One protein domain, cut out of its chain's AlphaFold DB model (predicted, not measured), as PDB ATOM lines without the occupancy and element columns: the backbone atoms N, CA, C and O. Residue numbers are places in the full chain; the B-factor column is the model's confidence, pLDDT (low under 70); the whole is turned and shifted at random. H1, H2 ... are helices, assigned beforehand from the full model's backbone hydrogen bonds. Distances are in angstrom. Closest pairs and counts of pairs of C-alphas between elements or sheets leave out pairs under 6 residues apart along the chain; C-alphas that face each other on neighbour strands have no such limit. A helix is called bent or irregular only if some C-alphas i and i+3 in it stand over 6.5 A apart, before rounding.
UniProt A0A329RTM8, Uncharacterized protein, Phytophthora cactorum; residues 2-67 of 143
ATOM      1  N   ASN A   2      35.203 -18.185 -39.481       63.94
ATOM      2  CA  ASN A   2      34.093 -18.836 -38.775       63.94
ATOM      3  C   ASN A   2      32.964 -19.228 -39.739       63.94
ATOM      4  O   ASN A   2      32.344 -18.360 -40.345       63.94
ATOM      5  N   HIS A   3      32.665 -20.528 -39.829       72.81
ATOM      6  CA  HIS A   3      31.581 -21.102 -40.644       72.81
ATOM      7  C   HIS A   3      30.198 -20.476 -40.376       72.81
ATOM      8  O   HIS A   3      29.332 -20.501 -41.244       72.81
ATOM      9  N   LEU A   4      30.019 -19.884 -39.191       63.50
ATOM     10  CA  LEU A   4      28.824 -19.142 -38.800       63.50
ATOM     11  C   LEU A   4      28.597 -17.895 -39.666       63.50
ATOM     12  O   LEU A   4      27.495 -17.718 -40.165       63.50
ATOM     13  N   LEU A   5      29.635 -17.096 -39.938       68.81
ATOM     14  CA  LEU A   5      29.509 -15.883 -40.765       68.81
ATOM     15  C   LEU A   5      29.263 -16.207 -42.246       68.81
ATOM     16  O   LEU A   5      28.665 -15.414 -42.962       68.81
ATOM     17  N   ALA A   6      29.708 -17.380 -42.707       75.88
ATOM     18  CA  ALA A   6      29.507 -17.818 -44.088       75.88
ATOM     19  C   ALA A   6      28.078 -18.318 -44.359       75.88
ATOM     20  O   ALA A   6      27.606 -18.225 -45.490       75.88
ATOM     21  N   ARG A   7      27.400 -18.877 -43.347       77.81
ATOM     22  CA  ARG A   7      26.028 -19.399 -43.478       77.81
ATOM     23  C   ARG A   7      24.952 -18.450 -42.966       77.81
ATOM     24  O   ARG A   7      23.818 -18.559 -43.417       77.81
ATOM     25  N   HIS A   8      25.309 -17.539 -42.066       70.06
ATOM     26  CA  HIS A   8      24.385 -16.601 -41.436       70.06
ATOM     27  C   HIS A   8      24.996 -15.190 -41.449       70.06
ATOM     28  O   HIS A   8      25.589 -14.765 -40.455       70.06
ATOM     29  N   PRO A   9      24.903 -14.468 -42.586       79.75
ATOM     30  CA  PRO A   9      25.440 -13.109 -42.730       79.75
ATOM     31  C   PRO A   9      24.772 -12.100 -41.787       79.75
ATOM     32  O   PRO A   9      25.335 -11.058 -41.473       79.75
ATOM     33  N   ASP A  10      23.564 -12.425 -41.342       76.94
ATOM     34  CA  ASP A  10      22.693 -11.669 -40.451       76.94
ATOM     35  C   ASP A  10      22.868 -12.038 -38.967       76.94
ATOM     36  O   ASP A  10      22.195 -11.462 -38.113       76.94
ATOM     37  N   TYR A  11      23.790 -12.949 -38.629       75.88
ATOM     38  CA  TYR A  11      24.018 -13.426 -37.258       75.88
ATOM     39  C   TYR A  11      24.167 -12.290 -36.236       75.88
ATOM     40  O   TYR A  11      23.573 -12.349 -35.163       75.88
ATOM     41  N   GLU A  12      24.922 -11.236 -36.558       74.50
ATOM     42  CA  GLU A  12      25.117 -10.111 -35.633       74.50
ATOM     43  C   GLU A  12      23.822  -9.324 -35.387       74.50
ATOM     44  O   GLU A  12      23.557  -8.922 -34.254       74.50
ATOM     45  N   GLN A  13      22.982  -9.164 -36.413       75.44
ATOM     46  CA  GLN A  13      21.686  -8.491 -36.299       75.44
ATOM     47  C   GLN A  13      20.672  -9.351 -35.544       75.44
ATOM     48  O   GLN A  13      19.919  -8.822 -34.730       75.44
ATOM     49  N   VAL A  14      20.688 -10.672 -35.756       69.44
ATOM     50  CA  VAL A  14      19.860 -11.631 -35.009       69.44
ATOM     51  C   VAL A  14      20.260 -11.656 -33.533       69.44
ATOM     52  O   VAL A  14      19.400 -11.624 -32.660       69.44
ATOM     53  N   VAL A  15      21.558 -11.642 -33.216       68.75
ATOM     54  CA  VAL A  15      22.020 -11.550 -31.822       68.75
ATOM     55  C   VAL A  15      21.607 -10.215 -31.200       68.75
ATOM     56  O   VAL A  15      21.127 -10.200 -30.069       68.75
ATOM     57  N   GLN A  16      21.729  -9.102 -31.927       68.56
ATOM     58  CA  GLN A  16      21.303  -7.788 -31.434       68.56
ATOM     59  C   GLN A  16      19.783  -7.690 -31.224       68.56
ATOM     60  O   GLN A  16      19.345  -7.155 -30.202       68.56
ATOM     61  N   SER A  17      18.966  -8.249 -32.118       64.31
ATOM     62  CA  SER A  17      17.507  -8.271 -31.952       64.31
ATOM     63  C   SER A  17      17.075  -9.200 -30.813       64.31
ATOM     64  O   SER A  17      16.214  -8.831 -30.017       64.31
ATOM     65  N   MET A  18      17.755 -10.339 -30.630       58.03
ATOM     66  CA  MET A  18      17.566 -11.198 -29.456       58.03
ATOM     67  C   MET A  18      17.968 -10.485 -28.162       58.03
ATOM     68  O   MET A  18      17.309 -10.663 -27.139       58.03
ATOM     69  N   THR A  19      19.005  -9.645 -28.167       52.91
ATOM     70  CA  THR A  19      19.322  -8.854 -26.971       52.91
ATOM     71  C   THR A  19      18.239  -7.819 -26.663       52.91
ATOM     72  O   THR A  19      17.939  -7.623 -25.494       52.91
ATOM     73  N   ALA A  20      17.575  -7.213 -27.648       54.81
ATOM     74  CA  ALA A  20      16.527  -6.224 -27.370       54.81
ATOM     75  C   ALA A  20      15.259  -6.841 -26.741       54.81
ATOM     76  O   ALA A  20      14.765  -6.311 -25.747       54.81
ATOM     77  N   ASP A  21      14.793  -7.987 -27.249       48.41
ATOM     78  CA  ASP A  21      13.519  -8.596 -26.820       48.41
ATOM     79  C   ASP A  21      13.666  -9.713 -25.766       48.41
ATOM     80  O   ASP A  21      12.677 -10.136 -25.165       48.41
ATOM     81  N   THR A  22      14.891 -10.170 -25.476       46.94
ATOM     82  CA  THR A  22      15.151 -11.270 -24.518       46.94
ATOM     83  C   THR A  22      16.021 -10.871 -23.320       46.94
ATOM     84  O   THR A  22      16.344 -11.720 -22.487       46.94
ATOM     85  N   LEU A  23      16.365  -9.586 -23.154       45.97
ATOM     86  CA  LEU A  23      17.099  -9.067 -21.982       45.97
ATOM     87  C   LEU A  23      16.228  -8.940 -20.711       45.97
ATOM     88  O   LEU A  23      16.427  -8.058 -19.873       45.97
ATOM     89  N   VAL A  24      15.303  -9.875 -20.493       45.00
ATOM     90  CA  VAL A  24      14.714 -10.092 -19.170       45.00
ATOM     91  C   VAL A  24      15.726 -10.871 -18.319       45.00
ATOM     92  O   VAL A  24      15.787 -12.093 -18.351       45.00
ATOM     93  N   VAL A  25      16.561 -10.135 -17.577       44.69
ATOM     94  CA  VAL A  25      17.130 -10.497 -16.258       44.69
ATOM     95  C   VAL A  25      17.578 -11.968 -16.079       44.69
ATOM     96  O   VAL A  25      17.254 -12.605 -15.083       44.69
ATOM     97  N   TYR A  26      18.385 -12.526 -16.986       48.22
ATOM     98  CA  TYR A  26      19.067 -13.815 -16.733       48.22
ATOM     99  C   TYR A  26      20.457 -13.668 -16.093       48.22
ATOM    100  O   TYR A  26      21.137 -14.656 -15.803       48.22
ATOM    101  N   ALA A  27      20.893 -12.438 -15.808       56.62
ATOM    102  CA  ALA A  27      22.143 -12.179 -15.104       56.62
ATOM    103  C   ALA A  27      21.970 -12.377 -13.585       56.62
ATOM    104  O   ALA A  27      22.006 -11.431 -12.800       56.62
ATOM    105  N   CYS A  28      21.786 -13.624 -13.147       69.06
ATOM    106  CA  CYS A  28      21.943 -13.960 -11.734       69.06
ATOM    107  C   CYS A  28      23.394 -13.649 -11.328       69.06
ATOM    108  O   CYS A  28      24.333 -14.234 -11.879       69.06
ATOM    109  N   SER A  29      23.587 -12.694 -10.410       86.88
ATOM    110  CA  SER A  29      24.929 -12.289  -9.969       86.88
ATOM    111  C   SER A  29      25.719 -13.488  -9.433       86.88
ATOM    112  O   SER A  29      25.149 -14.397  -8.828       86.88
ATOM    113  N   ASP A  30      27.048 -13.477  -9.566       88.19
ATOM    114  CA  ASP A  30      27.908 -14.528  -8.992       88.19
ATOM    115  C   ASP A  30      27.668 -14.738  -7.494       88.19
ATOM    116  O   ASP A  30      27.791 -15.847  -6.970       88.19
ATOM    117  N   LYS A  31      27.308 -13.656  -6.796       90.06
ATOM    118  CA  LYS A  31      26.929 -13.696  -5.387       90.06
ATOM    119  C   LYS A  31      25.644 -14.495  -5.188       90.06
ATOM    120  O   LYS A  31      25.611 -15.359  -4.318       90.06
ATOM    121  N   ALA A  32      24.615 -14.233  -5.990       90.44
ATOM    122  CA  ALA A  32      23.349 -14.954  -5.919       90.44
ATOM    123  C   ALA A  32      23.532 -16.442  -6.259       90.44
ATOM    124  O   ALA A  32      23.062 -17.284  -5.500       90.44
ATOM    125  N   LYS A  33      24.323 -16.773  -7.290       91.69
ATOM    126  CA  LYS A  33      24.697 -18.165  -7.611       91.69
ATOM    127  C   LYS A  33      25.419 -18.855  -6.451       91.69
ATOM    128  O   LYS A  33      25.104 -19.989  -6.117       91.69
ATOM    129  N   THR A  34      26.365 -18.161  -5.813       94.94
ATOM    130  CA  THR A  34      27.105 -18.692  -4.655       94.94
ATOM    131  C   THR A  34      26.172 -18.976  -3.479       94.94
ATOM    132  O   THR A  34      26.252 -20.041  -2.877       94.94
ATOM    133  N   VAL A  35      25.304 -18.020  -3.137       95.06
ATOM    134  CA  VAL A  35      24.353 -18.168  -2.027       95.06
ATOM    135  C   VAL A  35      23.378 -19.304  -2.312       95.06
ATOM    136  O   VAL A  35      23.186 -20.146  -1.443       95.06
ATOM    137  N   PHE A  36      22.812 -19.350  -3.519       94.19
ATOM    138  CA  PHE A  36      21.888 -20.405  -3.916       94.19
ATOM    139  C   PHE A  36      22.547 -21.784  -3.854       94.19
ATOM    140  O   PHE A  36      22.005 -22.669  -3.209       94.19
ATOM    141  N   GLY A  37      23.758 -21.938  -4.401       95.19
ATOM    142  CA  GLY A  37      24.482 -23.207  -4.326       95.19
ATOM    143  C   GLY A  37      24.736 -23.658  -2.885       95.19
ATOM    144  O   GLY A  37      24.584 -24.831  -2.575       95.19
ATOM    145  N   TRP A  38      25.071 -22.742  -1.965       96.88
ATOM    146  CA  TRP A  38      25.191 -23.103  -0.546       96.88
ATOM    147  C   TRP A  38      23.847 -23.475   0.093       96.88
ATOM    148  O   TRP A  38      23.827 -24.356   0.945       96.88
ATOM    149  N   LEU A  39      22.743 -22.826  -0.286       96.56
ATOM    150  CA  LEU A  39      21.405 -23.176   0.206       96.56
ATOM    151  C   LEU A  39      20.947 -24.546  -0.305       96.56
ATOM    152  O   LEU A  39      20.372 -25.301   0.470       96.56
ATOM    153  N   GLU A  40      21.256 -24.888  -1.554       95.25
ATOM    154  CA  GLU A  40      20.979 -26.198  -2.156       95.25
ATOM    155  C   GLU A  40      21.654 -27.328  -1.360       95.25
ATOM    156  O   GLU A  40      21.003 -28.294  -0.977       95.25
ATOM    157  N   TRP A  41      22.924 -27.159  -0.964       95.25
ATOM    158  CA  TRP A  41      23.602 -28.110  -0.068       95.25
ATOM    159  C   TRP A  41      22.895 -28.298   1.281       95.25
ATOM    160  O   TRP A  41      22.914 -29.396   1.830       95.25
ATOM    161  N   LEU A  42      22.316 -27.235   1.842       94.19
ATOM    162  CA  LEU A  42      21.622 -27.294   3.131       94.19
ATOM    163  C   LEU A  42      20.252 -27.963   3.017       94.19
ATOM    164  O   LEU A  42      19.889 -28.745   3.890       94.19
ATOM    165  N   VAL A  43      19.488 -27.608   1.983       91.69
ATOM    166  CA  VAL A  43      18.096 -28.044   1.815       91.69
ATOM    167  C   VAL A  43      18.035 -29.428   1.178       91.69
ATOM    168  O   VAL A  43      17.455 -30.331   1.769       91.69
ATOM    169  N   ASP A  44      18.678 -29.612   0.027       92.38
ATOM    170  CA  ASP A  44      18.608 -30.864  -0.737       92.38
ATOM    171  C   ASP A  44      19.698 -31.852  -0.311       92.38
ATOM    172  O   ASP A  44      19.514 -33.065  -0.368       92.38
ATOM    173  N   GLY A  45      20.849 -31.334   0.125       91.94
ATOM    174  CA  GLY A  45      21.949 -32.146   0.646       91.94
ATOM    175  C   GLY A  45      21.843 -32.480   2.136       91.94
ATOM    176  O   GLY A  45      22.741 -33.146   2.650       91.94
ATOM    177  N   GLU A  46      20.812 -31.985   2.832       92.81
ATOM    178  CA  GLU A  46      20.599 -32.146   4.283       92.81
ATOM    179  C   GLU A  46      21.831 -31.775   5.140       92.81
ATOM    180  O   GLU A  46      22.046 -32.286   6.243       92.81
ATOM    181  N   MET A  47      22.680 -30.870   4.639       94.94
ATOM    182  CA  MET A  47      23.918 -30.490   5.315       94.94
ATOM    183  C   MET A  47      23.669 -29.462   6.419       94.94
ATOM    184  O   MET A  47      22.859 -28.542   6.308       94.94
ATOM    185  N   LEU A  48      24.461 -29.555   7.486       93.44
ATOM    186  CA  LEU A  48      24.433 -28.587   8.579       93.44
ATOM    187  C   LEU A  48      24.889 -27.189   8.121       93.44
ATOM    188  O   LEU A  48      25.767 -27.044   7.273       93.44
ATOM    189  N   LEU A  49      24.394 -26.135   8.785       92.50
ATOM    190  CA  LEU A  49      24.785 -24.735   8.524       92.50
ATOM    191  C   LEU A  49      26.305 -24.485   8.574       92.50
ATOM    192  O   LEU A  49      26.802 -23.573   7.918       92.50
ATOM    193  N   ASN A  50      27.049 -25.257   9.371       94.31
ATOM    194  CA  ASN A  50      28.507 -25.138   9.482       94.31
ATOM    195  C   ASN A  50      29.260 -25.754   8.288       94.31
ATOM    196  O   ASN A  50      30.467 -25.542   8.165       94.31
ATOM    197  N   PHE A  51      28.574 -26.473   7.396       94.62
ATOM    198  CA  PHE A  51      29.174 -27.096   6.221       94.62
ATOM    199  C   PHE A  51      29.818 -26.062   5.289       94.62
ATOM    200  O   PHE A  51      30.899 -26.305   4.759       94.62
ATOM    201  N   SER A  52      29.247 -24.855   5.188       94.81
ATOM    202  CA  SER A  52      29.831 -23.763   4.393       94.81
ATOM    203  C   SER A  52      31.180 -23.256   4.923       94.81
ATOM    204  O   SER A  52      31.912 -22.548   4.225       94.81
ATOM    205  N   GLU A  53      31.528 -23.601   6.164       96.38
ATOM    206  CA  GLU A  53      32.792 -23.270   6.830       96.38
ATOM    207  C   GLU A  53      33.728 -24.479   6.958       96.38
ATOM    208  O   GLU A  53      34.873 -24.319   7.380       96.38
ATOM    209  N   ASN A  54      33.290 -25.674   6.548       96.06
ATOM    210  CA  ASN A  54      34.107 -26.880   6.589       96.06
ATOM    211  C   ASN A  54      35.299 -26.773   5.616       96.06
ATOM    212  O   ASN A  54      35.140 -26.440   4.439       96.06
ATOM    213  N   ALA A  55      36.503 -27.085   6.104       96.44
ATOM    214  CA  ALA A  55      37.737 -26.943   5.332       96.44
ATOM    215  C   ALA A  55      37.781 -27.848   4.088       96.44
ATOM    216  O   ALA A  55      38.223 -27.405   3.029       96.44
ATOM    217  N   LEU A  56      37.296 -29.090   4.186       96.44
ATOM    218  CA  LEU A  56      37.232 -30.011   3.049       96.44
ATOM    219  C   LEU A  56      36.161 -29.566   2.053       96.44
ATOM    220  O   LEU A  56      36.447 -29.490   0.861       96.44
ATOM    221  N   ALA A  57      34.972 -29.187   2.529       93.44
ATOM    222  CA  ALA A  57      33.913 -28.676   1.659       93.44
ATOM    223  C   ALA A  57      34.403 -27.471   0.844       93.44
ATOM    224  O   ALA A  57      34.253 -27.449  -0.374       93.44
ATOM    225  N   ARG A  58      35.086 -26.517   1.490       95.38
ATOM    226  CA  ARG A  58      35.697 -25.356   0.822       95.38
ATOM    227  C   ARG A  58      36.812 -25.724  -0.151       95.38
ATOM    228  O   ARG A  58      36.951 -25.065  -1.172       95.38
ATOM    229  N   LYS A  59      37.605 -26.749   0.164       96.81
ATOM    230  CA  LYS A  59      38.689 -27.222  -0.704       96.81
ATOM    231  C   LYS A  59      38.161 -27.841  -1.999       96.81
ATOM    232  O   LYS A  59      38.799 -27.689  -3.035       96.81
ATOM    233  N   TYR A  60      37.038 -28.555  -1.931       96.06
ATOM    234  CA  TYR A  60      36.524 -29.341  -3.057       96.06
ATOM    235  C   TYR A  60      35.341 -28.697  -3.793       96.06
ATOM    236  O   TYR A  60      35.009 -29.124  -4.897       96.06
ATOM    237  N   THR A  61      34.721 -27.656  -3.235       94.44
ATOM    238  CA  THR A  61      33.648 -26.908  -3.904       94.44
ATOM    239  C   THR A  61      34.183 -25.824  -4.843       94.44
ATOM    240  O   THR A  61      35.268 -25.280  -4.652       94.44
ATOM    241  N   ARG A  62      33.377 -25.456  -5.844       94.62
ATOM    242  CA  ARG A  62      33.609 -24.274  -6.696       94.62
ATOM    243  C   ARG A  62      32.931 -23.009  -6.152       94.62
ATOM    244  O   ARG A  62      33.100 -21.931  -6.717       94.62
ATOM    245  N   LEU A  63      32.140 -23.135  -5.084       95.56
ATOM    246  CA  LEU A  63      31.423 -22.020  -4.471       95.56
ATOM    247  C   LEU A  63      32.390 -21.103  -3.714       95.56
ATOM    248  O   LEU A  63      33.256 -21.567  -2.972       95.56
ATOM    249  N   LYS A  64      32.212 -19.783  -3.853       95.75
ATOM    250  CA  LYS A  64      32.993 -18.819  -3.066       95.75
ATOM    251  C   LYS A  64      32.704 -19.026  -1.565       95.75
ATOM    252  O   LYS A  64      31.554 -19.308  -1.207       95.75
ATOM    253  N   PRO A  65      33.707 -18.881  -0.677       95.19
ATOM    254  CA  PRO A  65      33.509 -19.048   0.759       95.19
ATOM    255  C   PRO A  65      32.390 -18.153   1.299       95.19
ATOM    256  O   PRO A  65      32.364 -16.949   1.043       95.19
ATOM    257  N   LEU A  66      31.489 -18.745   2.083       95.12
ATOM    258  CA  LEU A  66      30.384 -18.051   2.737       95.12
ATOM    259  C   LEU A  66      30.378 -18.410   4.225       95.12
ATOM    260  O   LEU A  66      30.523 -19.579   4.593       95.12
ATOM    261  N   SER A  67      30.241 -17.405   5.091       95.56
ATOM    262  CA  SER A  67      30.131 -17.652   6.530       95.56
ATOM    263  C   SER A  67      28.760 -18.217   6.881       95.56
ATOM    264  O   SER A  67      27.748 -17.834   6.281       95.56
TER     265      SER A  67
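AT A GLANCE: This is residues 2 to 67 of the 143 residues of an uncharacterized protein of Phytophthora cactorum (UniProt A0A329RTM8). A small compact head, residues 30 to 67, has a long arm sticking out of it, residues 2 to 29, which makes most of the length. H1 and H2 sit on the arm, joined by a tight link of 3 residues; in the head H3, H4 and H5 follow one another round a bend, and the unnamed end, residues 61 to 67, folds back toward H3. The 66 printed residues hold five named helices, H1 to H5 in chain order, and no named strand: all helix. The whole is extended, with a radius of gyration of the C-alphas of 19.6 A and spans of 53 by 26 by 18 A.

HOW THE PARTS SIT: H1, residues 3 to 7, and H2, residues 11 to 22, are close but not clearly touching; their closest C-alphas, of Leu 5 and Tyr 11, are 7.0 A apart. H2 is apart from H3, residues 30 to 43. H3 is close but not clearly touching to H4, residues 49 to 53, with the closest C-alphas, of Leu 42 and Leu 49, 6.8 A apart. H4 and H5, residues 55 to 60, are also close but not clearly touching, at 6.8 A between the C-alphas of Phe 51 and Ala 57. H3 and H5 are apart. Each O i to N i+4 pair is within hydrogen-bond range in H1, H2, H3 and H5; H4 has 0 of 1, and 1 of 2 O i to N i+3 pairs.

IN THESE COORDINATES: H1 begins at C-alpha 3, (31.581, -21.102, -40.644). H2 is 15.7 A long and H3, from C-alpha 30 at (27.908, -14.528, -8.992), 19.9 A. H4 is only just irregular, with C-alphas 49 and 52 6.6 A apart. H5 ends at C-alpha 60, (36.524, -29.341, -3.057).

THE WHOLE: The C-alphas farthest apart, of Ala 6 and Asn 50, are 54.1 A apart. The printed part has no cut and no long link. Residue 2, residues 4 to 5 and residues 14 to 28 have pLDDT under 70.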